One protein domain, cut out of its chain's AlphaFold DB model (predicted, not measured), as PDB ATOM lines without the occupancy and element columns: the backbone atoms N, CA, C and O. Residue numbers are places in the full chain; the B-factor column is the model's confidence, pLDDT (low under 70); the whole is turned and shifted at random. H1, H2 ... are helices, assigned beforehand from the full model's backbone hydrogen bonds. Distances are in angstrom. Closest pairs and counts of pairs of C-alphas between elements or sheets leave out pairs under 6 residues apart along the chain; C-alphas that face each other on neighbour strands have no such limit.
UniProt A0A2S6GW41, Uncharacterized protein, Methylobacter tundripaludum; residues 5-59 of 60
ATOM      1  N   ALA A   5      66.149 -36.023 -49.875       67.06
ATOM      2  CA  ALA A   5      65.005 -36.749 -50.433       67.06
ATOM      3  C   ALA A   5      65.402 -37.938 -51.333       67.06
ATOM      4  O   ALA A   5      64.581 -38.815 -51.583       67.06
ATOM      5  N   LYS A   6      66.655 -37.993 -51.813       77.69
ATOM      6  CA  LYS A   6      67.157 -39.096 -52.655       77.69
ATOM      7  C   LYS A   6      67.623 -40.307 -51.844       77.69
ATOM      8  O   LYS A   6      67.852 -41.364 -52.419       77.69
ATOM      9  N   HIS A   7      67.756 -40.165 -50.524       80.56
ATOM     10  CA  HIS A   7      68.149 -41.247 -49.629       80.56
ATOM     11  C   HIS A   7      66.939 -41.705 -48.805       80.56
ATOM     12  O   HIS A   7      66.679 -41.145 -47.737       80.56
ATOM     13  N   PRO A   8      66.203 -42.737 -49.262       81.69
ATOM     14  CA  PRO A   8      64.959 -43.172 -48.625       81.69
ATOM     15  C   PRO A   8      65.151 -43.592 -47.163       81.69
ATOM     16  O   PRO A   8      64.259 -43.396 -46.348       81.69
ATOM     17  N   VAL A   9      66.340 -44.080 -46.799       88.75
ATOM     18  CA  VAL A   9      66.685 -44.438 -45.414       88.75
ATOM     19  C   VAL A   9      66.751 -43.210 -44.501       88.75
ATOM     20  O   VAL A   9      66.319 -43.281 -43.355       88.75
ATOM     21  N   LEU A  10      67.242 -42.069 -44.997       86.25
ATOM     22  CA  LEU A  10      67.283 -40.830 -44.214       86.25
ATOM     23  C   LEU A  10      65.879 -40.266 -44.003       86.25
ATOM     24  O   LEU A  10      65.543 -39.867 -42.890       86.25
ATOM     25  N   VAL A  11      65.043 -40.290 -45.043       89.69
ATOM     26  CA  VAL A  11      63.633 -39.883 -44.947       89.69
ATOM     27  C   VAL A  11      62.878 -40.794 -43.977       89.69
ATOM     28  O   VAL A  11      62.147 -40.310 -43.116       89.69
ATOM     29  N   PHE A  12      63.106 -42.105 -44.060       90.12
ATOM     30  CA  PHE A  12      62.514 -43.075 -43.146       90.12
ATOM     31  C   PHE A  12      62.969 -42.849 -41.698       90.12
ATOM     32  O   PHE A  12      62.134 -42.770 -40.800       90.12
ATOM     33  N   GLY A  13      64.272 -42.664 -41.467       92.19
ATOM     34  CA  GLY A  13      64.820 -42.370 -40.142       92.19
ATOM     35  C   GLY A  13      64.250 -41.083 -39.543       92.19
ATOM     36  O   GLY A  13      63.846 -41.071 -38.380       92.19
ATOM     37  N   MET A  14      64.125 -40.024 -40.348       89.88
ATOM     38  CA  MET A  14      63.453 -38.789 -39.931       89.88
ATOM     39  C   MET A  14      61.978 -39.024 -39.596       89.88
ATOM     40  O   MET A  14      61.505 -38.513 -38.584       89.88
ATOM     41  N   GLY A  15      61.268 -39.830 -40.388       90.94
ATOM     42  CA  GLY A  15      59.879 -40.202 -40.125       90.94
ATOM     43  C   GLY A  15      59.703 -40.952 -38.802       90.94
ATOM     44  O   GLY A  15      58.791 -40.637 -38.040       90.94
ATOM     45  N   VAL A  16      60.603 -41.884 -38.480       94.44
ATOM     46  CA  VAL A  16      60.573 -42.632 -37.210       94.44
ATOM     47  C   VAL A  16      60.830 -41.710 -36.018       94.44
ATOM     48  O   VAL A  16      60.083 -41.752 -35.040       94.44
ATOM     49  N   VAL A  17      61.846 -40.845 -36.096       94.00
ATOM     50  CA  VAL A  17      62.155 -39.885 -35.022       94.00
ATOM     51  C   VAL A  17      61.006 -38.894 -34.833       94.00
ATOM     52  O   VAL A  17      60.572 -38.671 -33.702       94.00
ATOM     53  N   ALA A  18      60.465 -38.351 -35.925       90.56
ATOM     54  CA  ALA A  18      59.302 -37.473 -35.884       90.56
ATOM     55  C   ALA A  18      58.088 -38.188 -35.271       90.56
ATOM     56  O   ALA A  18      57.456 -37.644 -34.372       90.56
ATOM     57  N   GLY A  19      57.809 -39.429 -35.677       90.06
ATOM     58  CA  GLY A  19      56.724 -40.240 -35.122       90.06
ATOM     59  C   GLY A  19      56.883 -40.516 -33.624       90.06
ATOM     60  O   GLY A  19      55.918 -40.391 -32.869       90.06
ATOM     61  N   TYR A  20      58.100 -40.819 -33.164       93.69
ATOM     62  CA  TYR A  20      58.388 -41.012 -31.740       93.69
ATOM     63  C   TYR A  20      58.152 -39.733 -30.933       93.69
ATOM     64  O   TYR A  20      57.512 -39.773 -29.879       93.69
ATOM     65  N   LEU A  21      58.628 -38.590 -31.431       89.06
ATOM     66  CA  LEU A  21      58.411 -37.298 -30.786       89.06
ATOM     67  C   LEU A  21      56.923 -36.937 -30.765       89.06
ATOM     68  O   LEU A  21      56.418 -36.542 -29.719       89.06
ATOM     69  N   VAL A  22      56.199 -37.150 -31.864       87.69
ATOM     70  CA  VAL A  22      54.747 -36.929 -31.929       87.69
ATOM     71  C   VAL A  22      54.011 -37.802 -30.916       87.69
ATOM     72  O   VAL A  22      53.135 -37.311 -30.210       87.69
ATOM     73  N   TYR A  23      54.383 -39.076 -30.783       89.25
ATOM     74  CA  TYR A  23      53.772 -39.966 -29.796       89.25
ATOM     75  C   TYR A  23      54.081 -39.527 -28.358       89.25
ATOM     76  O   TYR A  23      53.177 -39.459 -27.518       89.25
ATOM     77  N   LYS A  24      55.345 -39.185 -28.081       89.88
ATOM     78  CA  LYS A  24      55.811 -38.756 -26.756       89.88
ATOM     79  C   LYS A  24      55.176 -37.435 -26.321       89.88
ATOM     80  O   LYS A  24      54.701 -37.332 -25.194       89.88
ATOM     81  N   TYR A  25      55.106 -36.460 -27.224       87.00
ATOM     82  CA  TYR A  25      54.578 -35.118 -26.970       87.00
ATOM     83  C   TYR A  25      53.126 -34.945 -27.422       87.00
ATOM     84  O   TYR A  25      52.637 -33.822 -27.502       87.00
ATOM     85  N   ARG A  26      52.390 -36.037 -27.672       79.44
ATOM     86  CA  ARG A  26      51.012 -35.997 -28.200       79.44
ATOM     87  C   ARG A  26      50.101 -35.011 -27.463       79.44
ATOM     88  O   ARG A  26      49.320 -34.306 -28.085       79.44
ATOM     89  N   LYS A  27      50.206 -34.953 -26.130       80.88
ATOM     90  CA  LYS A  27      49.366 -34.087 -25.290       80.88
ATOM     91  C   LYS A  27      49.743 -32.615 -25.449       80.88
ATOM     92  O   LYS A  27      48.858 -31.772 -25.533       80.88
ATOM     93  N   GLU A  28      51.037 -32.323 -25.522       80.00
ATOM     94  CA  GLU A  28      51.550 -30.968 -25.724       80.00
ATOM     95  C   GLU A  28      51.266 -30.464 -27.136       80.00
ATOM     96  O   GLU A  28      50.847 -29.323 -27.289       80.00
ATOM     97  N   ILE A  29      51.396 -31.317 -28.156       83.12
ATOM     98  CA  ILE A  29      51.082 -30.962 -29.545       83.12
ATOM     99  C   ILE A  29      49.599 -30.630 -29.690       83.12
ATOM    100  O   ILE A  29      49.269 -29.623 -30.307       83.12
ATOM    101  N   ILE A  30      48.703 -31.428 -29.100       80.69
ATOM    102  CA  ILE A  30      47.261 -31.148 -29.140       80.69
ATOM    103  C   ILE A  30      46.965 -29.835 -28.411       80.69
ATOM    104  O   ILE A  30      46.307 -28.970 -28.973       80.69
ATOM    105  N   SER A  31      47.509 -29.639 -27.206       81.00
ATOM    106  CA  SER A  31      47.304 -28.397 -26.450       81.00
ATOM    107  C   SER A  31      47.866 -27.165 -27.170       81.00
ATOM    108  O   SER A  31      47.209 -26.127 -27.215       81.00
ATOM    109  N   GLY A  32      49.055 -27.276 -27.762       81.62
ATOM    110  CA  GLY A  32      49.693 -26.217 -28.536       81.62
ATOM    111  C   GLY A  32      48.941 -25.912 -29.827       81.62
ATOM    112  O   GLY A  32      48.732 -24.746 -30.142       81.62
ATOM    113  N   THR A  33      48.466 -26.943 -30.530       79.75
ATOM    114  CA  THR A  33      47.647 -26.792 -31.741       79.75
ATOM    115  C   THR A  33      46.320 -26.122 -31.418       79.75
ATOM    116  O   THR A  33      45.945 -25.194 -32.119       79.75
ATOM    117  N   THR A  34      45.634 -26.517 -30.342       76.69
ATOM    118  CA  THR A  34      44.394 -25.856 -29.911       76.69
ATOM    119  C   THR A  34      44.635 -24.379 -29.614       76.69
ATOM    120  O   THR A  34      43.943 -23.541 -30.173       76.69
ATOM    121  N   LYS A  35      45.678 -24.040 -28.843       77.31
ATOM    122  CA  LYS A  35      46.025 -22.634 -28.572       77.31
ATOM    123  C   LYS A  35      46.391 -21.857 -29.836       77.31
ATOM    124  O   LYS A  35      46.020 -20.698 -29.957       77.31
ATOM    125  N   ALA A  36      47.120 -22.473 -30.765       79.81
ATOM    126  CA  ALA A  36      47.491 -21.844 -32.029       79.81
ATOM    127  C   ALA A  36      46.276 -21.636 -32.946       79.81
ATOM    128  O   ALA A  36      46.196 -20.621 -33.632       79.81
ATOM    129  N   VAL A  37      45.327 -22.574 -32.944       81.38
ATOM    130  CA  VAL A  37      44.063 -22.467 -33.681       81.38
ATOM    131  C   VAL A  37      43.165 -21.398 -33.066       81.38
ATOM    132  O   VAL A  37      42.642 -20.574 -33.810       81.38
ATOM    133  N   ASP A  38      43.029 -21.365 -31.740       78.94
ATOM    134  CA  ASP A  38      42.254 -20.340 -31.035       78.94
ATOM    135  C   ASP A  38      42.856 -18.948 -31.278       78.94
ATOM    136  O   ASP A  38      42.158 -18.051 -31.742       78.94
ATOM    137  N   ALA A  39      44.176 -18.796 -31.122       79.44
ATOM    138  CA  ALA A  39      44.872 -17.547 -31.432       79.44
ATOM    139  C   ALA A  39      44.749 -17.153 -32.913       79.44
ATOM    140  O   ALA A  39      44.605 -15.978 -33.236       79.44
ATOM    141  N   GLY A  40      44.783 -18.122 -33.833       82.38
ATOM    142  CA  GLY A  40      44.572 -17.871 -35.259       82.38
ATOM    143  C   GLY A  40      43.146 -17.416 -35.566       82.38
ATOM    144  O   GLY A  40      42.945 -16.547 -36.412       82.38
ATOM    145  N   LYS A  41      42.153 -17.963 -34.862       80.31
ATOM    146  CA  LYS A  41      40.753 -17.556 -34.987       80.31
ATOM    147  C   LYS A  41      40.541 -16.140 -34.462       80.31
ATOM    148  O   LYS A  41      39.912 -15.347 -35.159       80.31
ATOM    149  N   ASP A  42      41.111 -15.820 -33.305       82.12
ATOM    150  CA  ASP A  42      41.086 -14.469 -32.742       82.12
ATOM    151  C   ASP A  42      41.793 -13.478 -33.675       82.12
ATOM    152  O   ASP A  42      41.281 -12.393 -33.922       82.12
ATOM    153  N   PHE A  43      42.901 -13.879 -34.305       79.62
ATOM    154  CA  PHE A  43      43.600 -13.048 -35.287       79.62
ATOM    155  C   PHE A  43      42.777 -12.813 -36.562       79.62
ATOM    156  O   PHE A  43      42.788 -11.718 -37.117       79.62
ATOM    157  N   VAL A  44      42.049 -13.823 -37.053       79.94
ATOM    158  CA  VAL A  44      41.149 -13.675 -38.212       79.94
ATOM    159  C   VAL A  44      39.934 -12.814 -37.866       79.94
ATOM    160  O   VAL A  44      39.516 -12.013 -38.701       79.94
ATOM    161  N   LEU A  45      39.379 -12.954 -36.660       78.81
ATOM    162  CA  LEU A  45      38.304 -12.095 -36.154       78.81
ATOM    163  C   LEU A  45      38.772 -10.645 -36.040       78.81
ATOM    164  O   LEU A  45      38.148  -9.769 -36.626       78.81
ATOM    165  N   GLN A  46      39.924 -10.420 -35.412       77.56
ATOM    166  CA  GLN A  46      40.528  -9.099 -35.301       77.56
ATOM    167  C   GLN A  46      40.842  -8.502 -36.678       77.56
ATOM    168  O   GLN A  46      40.616  -7.319 -36.901       77.56
ATOM    169  N   GLN A  47      41.324  -9.305 -37.634       73.12
ATOM    170  CA  GLN A  47      41.519  -8.827 -39.003       73.12
ATOM    171  C   GLN A  47      40.204  -8.485 -39.696       73.12
ATOM    172  O   GLN A  47      40.185  -7.537 -40.468       73.12
ATOM    173  N   LYS A  48      39.120  -9.226 -39.447       75.56
ATOM    174  CA  LYS A  48      37.800  -8.889 -39.988       75.56
ATOM    175  C   LYS A  48      37.279  -7.577 -39.422       75.56
ATOM    176  O   LYS A  48      36.946  -6.708 -40.215       75.56
ATOM    177  N   GLU A  49      37.273  -7.426 -38.101       74.75
ATOM    178  CA  GLU A  49      36.813  -6.195 -37.448       74.75
ATOM    179  C   GLU A  49      37.647  -4.993 -37.896       74.75
ATOM    180  O   GLU A  49      37.099  -3.989 -38.332       74.75
ATOM    181  N   ASN A  50      38.975  -5.127 -37.917       72.75
ATOM    182  CA  ASN A  50      39.859  -4.054 -38.367       72.75
ATOM    183  C   ASN A  50      39.671  -3.722 -39.861       72.75
ATOM    184  O   ASN A  50      39.868  -2.583 -40.270       72.75
ATOM    185  N   LEU A  51      39.303  -4.700 -40.697       66.81
ATOM    186  CA  LEU A  51      38.999  -4.466 -42.111       66.81
ATOM    187  C   LEU A  51      37.625  -3.807 -42.294       66.81
ATOM    188  O   LEU A  51      37.478  -2.969 -43.178       66.81
ATOM    189  N   GLU A  52      36.639  -4.171 -41.475       68.62
ATOM    190  CA  GLU A  52      35.323  -3.525 -41.445       68.62
ATOM    191  C   GLU A  52      35.429  -2.068 -40.988       68.62
ATOM    192  O   GLU A  52      34.868  -1.202 -41.658       68.62
ATOM    193  N   ASP A  53      36.215  -1.778 -39.949       74.50
ATOM    194  CA  ASP A  53      36.462  -0.407 -39.488       74.50
ATOM    195  C   ASP A  53      37.204   0.427 -40.542       74.50
ATOM    196  O   ASP A  53      36.771   1.531 -40.852       74.50
ATOM    197  N   ILE A  54      38.256  -0.099 -41.187       70.88
ATOM    198  CA  ILE A  54      38.961   0.624 -42.266       70.88
ATOM    199  C   ILE A  54      38.040   0.885 -43.466       70.88
ATOM    200  O   ILE A  54      38.124   1.938 -44.103       70.88
ATOM    201  N   VAL A  55      37.168  -0.069 -43.812       70.62
ATOM    202  CA  VAL A  55      36.187   0.098 -44.895       70.62
ATOM    203  C   VAL A  55      35.113   1.112 -44.513       70.62
ATOM    204  O   VAL A  55      34.688   1.870 -45.381       70.62
ATOM    205  N   ALA A  56      34.679   1.140 -43.254       68.56
ATOM    206  CA  ALA A  56      33.736   2.131 -42.755       68.56
ATOM    207  C   ALA A  56      34.362   3.533 -42.745       68.56
ATOM    208  O   ALA A  56      33.763   4.457 -43.291       68.56
ATOM    209  N   GLU A  57      35.594   3.660 -42.251       59.59
ATOM    210  CA  GLU A  57      36.365   4.909 -42.233       59.59
ATOM    211  C   GLU A  57      36.709   5.399 -43.652       59.59
ATOM    212  O   GLU A  57      36.745   6.595 -43.902       59.59
ATOM    213  N   SER A  58      36.889   4.493 -44.623       60.47
ATOM    214  CA  SER A  58      37.098   4.856 -46.039       60.47
ATOM    215  C   SER A  58      35.807   5.206 -46.793       60.47
ATOM    216  O   SER A  58      35.868   5.569 -47.971       60.47
ATOM    217  N   LYS A  59      34.636   5.001 -46.179       56.31
ATOM    218  CA  LYS A  59      33.315   5.232 -46.787       56.31
ATOM    219  C   LYS A  59      32.616   6.478 -46.222       56.31
ATOM    220  O   LYS A  59      31.535   6.812 -46.715       56.31
TER     221      LYS A  59
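Overview. This is residues 5 to 59 of the 60 residues of an uncharacterized protein of Methylobacter tundripaludum (UniProt A0A2S6GW41). Two straight helices meet near their ends at a corner and make a flat, open L, with the shorter arm H1 first and the longer arm H2 after it. The arms reach away from the corner, and most of each stands free. The printed part has 55 residues with two named helices, H1 then H2, and no named strand; the class is all helix. It is extended, with a radius of gyration of the C-alphas of 20.2 A and spans of 60 by 30 by 5 A.

Along the chain. H1 holds residues 8 to 24, 24.1 A from first to last C-alpha, and begins at C-alpha 8 (64.959, -43.172, -48.625). H2 holds residues 26 to 57, 45.7 A long from C-alpha 26 (51.012, -35.997, -28.200) to C-alpha 57 (36.365, 4.909, -42.233).

Arrangement. H1 and H2 are joined by a tight link of one residue, Tyr 25. Their lines are about perpendicular, at 89 degrees. They are close but not clearly touching; their closest C-alphas, those of Val 22 and Ile 29, are 7.4 A apart. In H1 and H2 every O i to N i+4 pair is within hydrogen-bond range.

Size, cuts and confidence. The two C-alphas farthest apart, those of Val 9 and Lys 59, are 59.9 A apart. The printed part has no cut and no long link. Its mean pLDDT is 80.3; residue 5, residues 51 to 52 and residues 56 to 59 are under 70.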